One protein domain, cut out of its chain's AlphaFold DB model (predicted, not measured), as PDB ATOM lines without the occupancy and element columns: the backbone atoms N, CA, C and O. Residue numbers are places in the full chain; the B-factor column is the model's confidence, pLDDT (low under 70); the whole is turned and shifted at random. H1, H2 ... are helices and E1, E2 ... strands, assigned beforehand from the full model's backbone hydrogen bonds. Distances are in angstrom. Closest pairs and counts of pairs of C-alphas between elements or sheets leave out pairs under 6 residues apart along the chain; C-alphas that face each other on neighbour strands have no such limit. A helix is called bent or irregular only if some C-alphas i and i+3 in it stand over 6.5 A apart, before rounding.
ATOM      1  N   THR A 832    -110.671 -25.782 -20.439       78.94
ATOM      2  CA  THR A 832    -109.658 -26.578 -19.727       78.94
ATOM      3  C   THR A 832    -108.774 -27.353 -20.707       78.94
ATOM      4  O   THR A 832    -107.551 -27.373 -20.545       78.94
ATOM      5  N   ILE A 833    -109.358 -27.899 -21.779       76.44
ATOM      6  CA  ILE A 833    -108.631 -28.499 -22.911       76.44
ATOM      7  C   ILE A 833    -107.733 -27.446 -23.587       76.44
ATOM      8  O   ILE A 833    -106.555 -27.707 -23.822       76.44
ATOM      9  N   GLN A 834    -108.241 -26.228 -23.810       72.00
ATOM     10  CA  GLN A 834    -107.453 -25.114 -24.359       72.00
ATOM     11  C   GLN A 834    -106.340 -24.610 -23.425       72.00
ATOM     12  O   GLN A 834    -105.314 -24.138 -23.907       72.00
ATOM     13  N   ARG A 835    -106.507 -24.689 -22.097       69.00
ATOM     14  CA  ARG A 835    -105.494 -24.224 -21.129       69.00
ATOM     15  C   ARG A 835    -104.383 -25.246 -20.867       69.00
ATOM     16  O   ARG A 835    -103.262 -24.851 -20.557       69.00
ATOM     17  N   THR A 836    -104.688 -26.541 -20.928       65.62
ATOM     18  CA  THR A 836    -103.735 -27.609 -20.565       65.62
ATOM     19  C   THR A 836    -102.714 -27.924 -21.656       65.62
ATOM     20  O   THR A 836    -101.664 -28.482 -21.345       65.62
ATOM     21  N   GLN A 837    -102.970 -27.534 -22.908       62.06
ATOM     22  CA  GLN A 837    -102.061 -27.747 -24.036       62.06
ATOM     23  C   GLN A 837    -101.564 -26.413 -24.601       62.06
ATOM     24  O   GLN A 837    -102.340 -25.496 -24.840       62.06
ATOM     25  N   ARG A 838    -100.254 -26.298 -24.861       55.66
ATOM     26  CA  ARG A 838     -99.622 -25.066 -25.393       55.66
ATOM     27  C   ARG A 838     -99.820 -24.859 -26.905       55.66
ATOM     28  O   ARG A 838     -99.147 -24.023 -27.500       55.66
ATOM     29  N   SER A 839    -100.698 -25.639 -27.528       55.94
ATOM     30  CA  SER A 839    -101.015 -25.607 -28.958       55.94
ATOM     31  C   SER A 839    -102.527 -25.485 -29.139       55.94
ATOM     32  O   SER A 839    -103.287 -25.807 -28.226       55.94
ATOM     33  N   HIS A 840    -102.964 -25.020 -30.308       62.03
ATOM     34  CA  HIS A 840    -104.381 -24.844 -30.616       62.03
ATOM     35  C   HIS A 840    -105.191 -26.138 -30.411       62.03
ATOM     36  O   HIS A 840    -104.718 -27.242 -30.686       62.03
ATOM     37  N   SER A 841    -106.439 -25.982 -29.958       64.69
ATOM     38  CA  SER A 841    -107.405 -27.067 -29.755       64.69
ATOM     39  C   SER A 841    -107.836 -27.692 -31.082       64.69
ATOM     40  O   SER A 841    -108.829 -27.286 -31.682       64.69
ATOM     41  N   ASP A 842    -107.050 -28.662 -31.535       75.12
ATOM     42  CA  ASP A 842    -107.290 -29.469 -32.731       75.12
ATOM     43  C   ASP A 842    -108.409 -30.506 -32.541       75.12
ATOM     44  O   ASP A 842    -108.662 -30.966 -31.420       75.12
ATOM     45  N   LEU A 843    -109.026 -30.931 -33.646       79.12
ATOM     46  CA  LEU A 843    -110.166 -31.852 -33.660       79.12
ATOM     47  C   LEU A 843    -109.866 -33.174 -32.935       79.12
ATOM     48  O   LEU A 843    -110.650 -33.605 -32.092       79.12
ATOM     49  N   THR A 844    -108.705 -33.789 -33.181       81.62
ATOM     50  CA  THR A 844    -108.307 -35.051 -32.531       81.62
ATOM     51  C   THR A 844    -108.160 -34.911 -31.011       81.62
ATOM     52  O   THR A 844    -108.476 -35.840 -30.269       81.62
ATOM     53  N   ASN A 845    -107.717 -33.749 -30.522       81.88
ATOM     54  CA  ASN A 845    -107.569 -33.494 -29.088       81.88
ATOM     55  C   ASN A 845    -108.912 -33.156 -28.424       81.88
ATOM     56  O   ASN A 845    -109.152 -33.592 -27.298       81.88
ATOM     57  N   TYR A 846    -109.806 -32.455 -29.128       85.69
ATOM     58  CA  TYR A 846    -111.190 -32.254 -28.696       85.69
ATOM     59  C   TYR A 846    -111.938 -33.589 -28.569       85.69
ATOM     60  O   TYR A 846    -112.465 -33.889 -27.499       85.69
ATOM     61  N   LEU A 847    -111.904 -34.432 -29.608       85.69
ATOM     62  CA  LEU A 847    -112.550 -35.750 -29.601       85.69
ATOM     63  C   LEU A 847    -111.980 -36.666 -28.508       85.69
ATOM     64  O   LEU A 847    -112.747 -37.306 -27.796       85.69
ATOM     65  N   ARG A 848    -110.654 -36.679 -28.302       84.81
ATOM     66  CA  ARG A 848    -110.028 -37.437 -27.202       84.81
ATOM     67  C   ARG A 848    -110.468 -36.932 -25.821       84.81
ATOM     68  O   ARG A 848    -110.692 -37.746 -24.933       84.81
ATOM     69  N   GLY A 849    -110.605 -35.616 -25.638       83.69
ATOM     70  CA  GLY A 849    -111.080 -35.021 -24.384       83.69
ATOM     71  C   GLY A 849    -112.571 -35.254 -24.113       83.69
ATOM     72  O   GLY A 849    -112.960 -35.436 -22.964       83.69
ATOM     73  N   MET A 850    -113.400 -35.285 -25.161       87.12
ATOM     74  CA  MET A 850    -114.855 -35.478 -25.080       87.12
ATOM     75  C   MET A 850    -115.313 -36.934 -25.249       87.12
ATOM     76  O   MET A 850    -116.513 -37.198 -25.186       87.12
ATOM     77  N   ALA A 851    -114.400 -37.895 -25.430       85.12
ATOM     78  CA  ALA A 851    -114.732 -39.295 -25.711       85.12
ATOM     79  C   ALA A 851    -115.782 -39.931 -24.762       85.12
ATOM     80  O   ALA A 851    -116.690 -40.589 -25.275       85.12
ATOM     81  N   PRO A 852    -115.771 -39.705 -23.426       84.25
ATOM     82  CA  PRO A 852    -116.796 -40.254 -22.523       84.25
ATOM     83  C   PRO A 852    -118.220 -39.733 -22.777       84.25
ATOM     84  O   PRO A 852    -119.190 -40.337 -22.326       84.25
ATOM     85  N   ILE A 853    -118.345 -38.597 -23.466       85.50
ATOM     86  CA  ILE A 853    -119.610 -37.941 -23.806       85.50
ATOM     87  C   ILE A 853    -120.013 -38.306 -25.239       85.50
ATOM     88  O   ILE A 853    -121.165 -38.662 -25.473       85.50
ATOM     89  N   ALA A 854    -119.059 -38.297 -26.176       85.00
ATOM     90  CA  ALA A 854    -119.283 -38.679 -27.570       85.00
ATOM     91  C   ALA A 854    -119.779 -40.129 -27.716       85.00
ATOM     92  O   ALA A 854    -120.703 -40.393 -28.477       85.00
ATOM     93  N   LEU A 855    -119.233 -41.066 -26.931       82.88
ATOM     94  CA  LEU A 855    -119.642 -42.479 -26.953       82.88
ATOM     95  C   LEU A 855    -121.037 -42.742 -26.340       82.88
ATOM     96  O   LEU A 855    -121.573 -43.840 -26.498       82.88
ATOM     97  N   ARG A 856    -121.633 -41.757 -25.648       82.38
ATOM     98  CA  ARG A 856    -122.968 -41.867 -25.026       82.38
ATOM     99  C   ARG A 856    -124.082 -41.851 -26.074       82.38
ATOM    100  O   ARG A 856    -124.999 -42.656 -25.988       82.38
ATOM    101  N   ALA A 857    -123.990 -40.925 -27.029       84.06
ATOM    102  CA  ALA A 857    -124.912 -40.754 -28.150       84.06
ATOM    103  C   ALA A 857    -124.166 -40.000 -29.273       84.06
ATOM    104  O   ALA A 857    -124.125 -38.766 -29.240       84.06
ATOM    105  N   PRO A 858    -123.515 -40.708 -30.217       84.25
ATOM    106  CA  PRO A 858    -122.627 -40.091 -31.205       84.25
ATOM    107  C   PRO A 858    -123.303 -39.017 -32.060       84.25
ATOM    108  O   PRO A 858    -122.730 -37.948 -32.257       84.25
ATOM    109  N   ASP A 859    -124.535 -39.262 -32.504       82.25
ATOM    110  CA  ASP A 859    -125.268 -38.376 -33.414       82.25
ATOM    111  C   ASP A 859    -125.623 -37.053 -32.720       82.25
ATOM    112  O   ASP A 859    -125.263 -35.972 -33.188       82.25
ATOM    113  N   LEU A 860    -126.183 -37.138 -31.506       86.88
ATOM    114  CA  LEU A 860    -126.470 -35.973 -30.659       86.88
ATOM    115  C   LEU A 860    -125.194 -35.192 -30.299       86.88
ATOM    116  O   LEU A 860    -125.229 -33.969 -30.149       86.88
ATOM    117  N   PHE A 861    -124.054 -35.879 -30.167       88.88
ATOM    118  CA  PHE A 861    -122.767 -35.230 -29.926       88.88
ATOM    119  C   PHE A 861    -122.248 -34.483 -31.160       88.88
ATOM    120  O   PHE A 861    -121.659 -33.409 -31.003       88.88
ATOM    121  N   VAL A 862    -122.469 -35.003 -32.372       86.31
ATOM    122  CA  VAL A 862    -122.163 -34.297 -33.628       86.31
ATOM    123  C   VAL A 862    -123.041 -33.053 -33.758       86.31
ATOM    124  O   VAL A 862    -122.500 -31.969 -33.975       86.31
ATOM    125  N   ASP A 863    -124.350 -33.166 -33.518       87.25
ATOM    126  CA  ASP A 863    -125.284 -32.032 -33.524       87.25
ATOM    127  C   ASP A 863    -124.857 -30.931 -32.547       87.25
ATOM    128  O   ASP A 863    -124.693 -29.776 -32.940       87.25
ATOM    129  N   VAL A 864    -124.608 -31.272 -31.277       88.50
ATOM    130  CA  VAL A 864    -124.217 -30.281 -30.260       88.50
ATOM    131  C   VAL A 864    -122.806 -29.735 -30.502       88.50
ATOM    132  O   VAL A 864    -122.545 -28.563 -30.222       88.50
ATOM    133  N   THR A 865    -121.891 -30.528 -31.069       88.62
ATOM    134  CA  THR A 865    -120.579 -30.035 -31.520       88.62
ATOM    135  C   THR A 865    -120.752 -28.997 -32.632       88.62
ATOM    136  O   THR A 865    -120.155 -27.924 -32.557       88.62
ATOM    137  N   ASN A 866    -121.617 -29.266 -33.613       86.62
ATOM    138  CA  ASN A 866    -121.941 -28.338 -34.695       86.62
ATOM    139  C   ASN A 866    -122.721 -27.106 -34.202       86.62
ATOM    140  O   ASN A 866    -122.515 -26.014 -34.729       86.62
ATOM    141  N   GLU A 867    -123.566 -27.227 -33.175       87.69
ATOM    142  CA  GLU A 867    -124.236 -26.104 -32.503       87.69
ATOM    143  C   GLU A 867    -123.217 -25.184 -31.810       87.69
ATOM    144  O   GLU A 867    -123.265 -23.966 -31.983       87.69
ATOM    145  N   MET A 868    -122.279 -25.763 -31.051       86.06
ATOM    146  CA  MET A 868    -121.427 -25.029 -30.108       86.06
ATOM    147  C   MET A 868    -120.076 -24.561 -30.658       86.06
ATOM    148  O   MET A 868    -119.520 -23.588 -30.140       86.06
ATOM    149  N   LEU A 869    -119.510 -25.243 -31.654       86.56
ATOM    150  CA  LEU A 869    -118.140 -25.017 -32.122       86.56
ATOM    151  C   LEU A 869    -118.089 -24.607 -33.600       86.56
ATOM    152  O   LEU A 869    -119.016 -24.809 -34.382       86.56
ATOM    153  N   ARG A 870    -116.970 -23.988 -33.977       85.25
ATOM    154  CA  ARG A 870    -116.576 -23.686 -35.359       85.25
ATOM    155  C   ARG A 870    -115.060 -23.785 -35.500       85.25
ATOM    156  O   ARG A 870    -114.332 -23.596 -34.525       85.25
ATOM    157  N   PHE A 871    -114.566 -24.001 -36.714       81.75
ATOM    158  CA  PHE A 871    -113.152 -23.765 -37.004       81.75
ATOM    159  C   PHE A 871    -112.863 -22.259 -36.958       81.75
ATOM    160  O   PHE A 871    -113.557 -21.471 -37.598       81.75
ATOM    161  N   GLY A 872    -111.829 -21.848 -36.221       74.38
ATOM    162  CA  GLY A 872    -111.381 -20.452 -36.166       74.38
ATOM    163  C   GLY A 872    -110.753 -19.972 -37.478       74.38
ATOM    164  O   GLY A 872    -110.748 -18.777 -37.763       74.38
ATOM    165  N   ARG A 873    -110.247 -20.905 -38.295       71.56
ATOM    166  CA  ARG A 873    -109.829 -20.688 -39.685       71.56
ATOM    167  C   ARG A 873    -109.851 -22.018 -40.441       71.56
ATOM    168  O   ARG A 873    -109.187 -22.959 -40.020       71.56
ATOM    169  N   TRP A 874    -110.564 -22.077 -41.565       65.06
ATOM    170  CA  TRP A 874    -110.486 -23.212 -42.492       65.06
ATOM    171  C   TRP A 874    -109.173 -23.178 -43.288       65.06
ATOM    172  O   TRP A 874    -108.680 -22.104 -43.650       65.06
ATOM    173  N   ALA A 875    -108.613 -24.353 -43.572       62.28
ATOM    174  CA  ALA A 875    -107.440 -24.523 -44.423       62.28
ATOM    175  C   ALA A 875    -107.598 -25.794 -45.266       62.28
ATOM    176  O   ALA A 875    -107.825 -26.872 -44.721       62.28
TER     177      ALA A 875
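What this domain is: This is residues 832 to 875 of the 1011 residues of an uncharacterized protein of Fusarium sp. AF-4 (UniProt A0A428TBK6). Two helices, H2 and H3, make a loosely built V, joined by a tight link at its closed end; the short helix H1 folds back near H2, and the chain leaves the far end of H3 as the short strand E1 and an unnamed tail. Residues 855 to 860, of which 858 to 860 belong to H3, stick out at the closed end of the V, and there are few contacts between its arms. The printed part has 44 residues, with three named helices and one named strand in the order H1, H2, H3, E1 along the chain. The class is mostly helix, and E1 pairs with no named strand. The whole is only just loose, close to compact, with a radius of gyration of the C-alphas of 11.2 A, and the C-alphas span 30 by 22 by 15 A along their three main axes.

How they stand to each other: The longest helix by residues is H2, residues 843 to 854. It is irregular: C-alphas 849 and 852 are 8.0 A apart, where about 5 A is found in a regular helix, and its line is a rough one. H3, residues 858 to 868, is close to H2 but not clearly touching it, with 2 pairs of C-alphas within 8 A. The closest C-alphas of the two are those of Ala 854 and Phe 861, 5.4 A apart. Their lines stand at a steep tilt of 57 degrees, and they run opposite ways. Their centres are 11.9 A apart. H1, residues 832 to 836, is also close to H2 but not clearly touching it, with 2 pairs of C-alphas within 8 A. The closest C-alphas here are those of Ile 833 and Gly 849, 7.1 A apart, and the centres of H1 and H2 are 12.7 A apart. H1 and H3 are apart. E1, residues 869 to 871, and H3 meet only through their link. E1 is apart from H1 and from H2. In H1 and H3 every pair of O of residue i and N of residue i+4 is within hydrogen-bond range, while in H2 this holds for 6 of 8 pairs.

Where its parts are: H2 begins at Leu 843, whose C-alpha is at (-110.166, -31.852, -33.660), and ends at Ala 854; it measures 12.9 A from first to last C-alpha. H3 goes from Pro 858 to Met 868 and measures 15.1 A from first to last C-alpha. H1 goes from Thr 832, with its C-alpha at (-109.658, -26.578, -19.727), to Thr 836, and is five residues long. E1 goes from Leu 869 to Phe 871, where the C-alpha is at (-113.152, -23.765, -37.004), and is three residues long. Residues 872 to 875 follow E1 and belong to no named element.

The domain as a whole: The two C-alphas farthest apart are those of Arg 856 and Ala 875, 30.3 A apart, and the first and last printed C-alphas, those of Thr 832 and Ala 875, are 24.9 A apart. The printed part runs from residue 832 to residue 875 and has no cut. The link from H1 to H2, with 6 residues between them, is short; the link from H2 to H3, with 3 residues between them, is tight, and so is that from H3 to E1, with 0 residues between them. No link is long. The mean pLDDT of the printed part of this predicted model is 79.0. It is under 70 in 9 residues, namely 835 to 841, of which 835 and 836 belong to H1, and 874 to 875. H3 has a mean pLDDT of 87 and H1 one of 72.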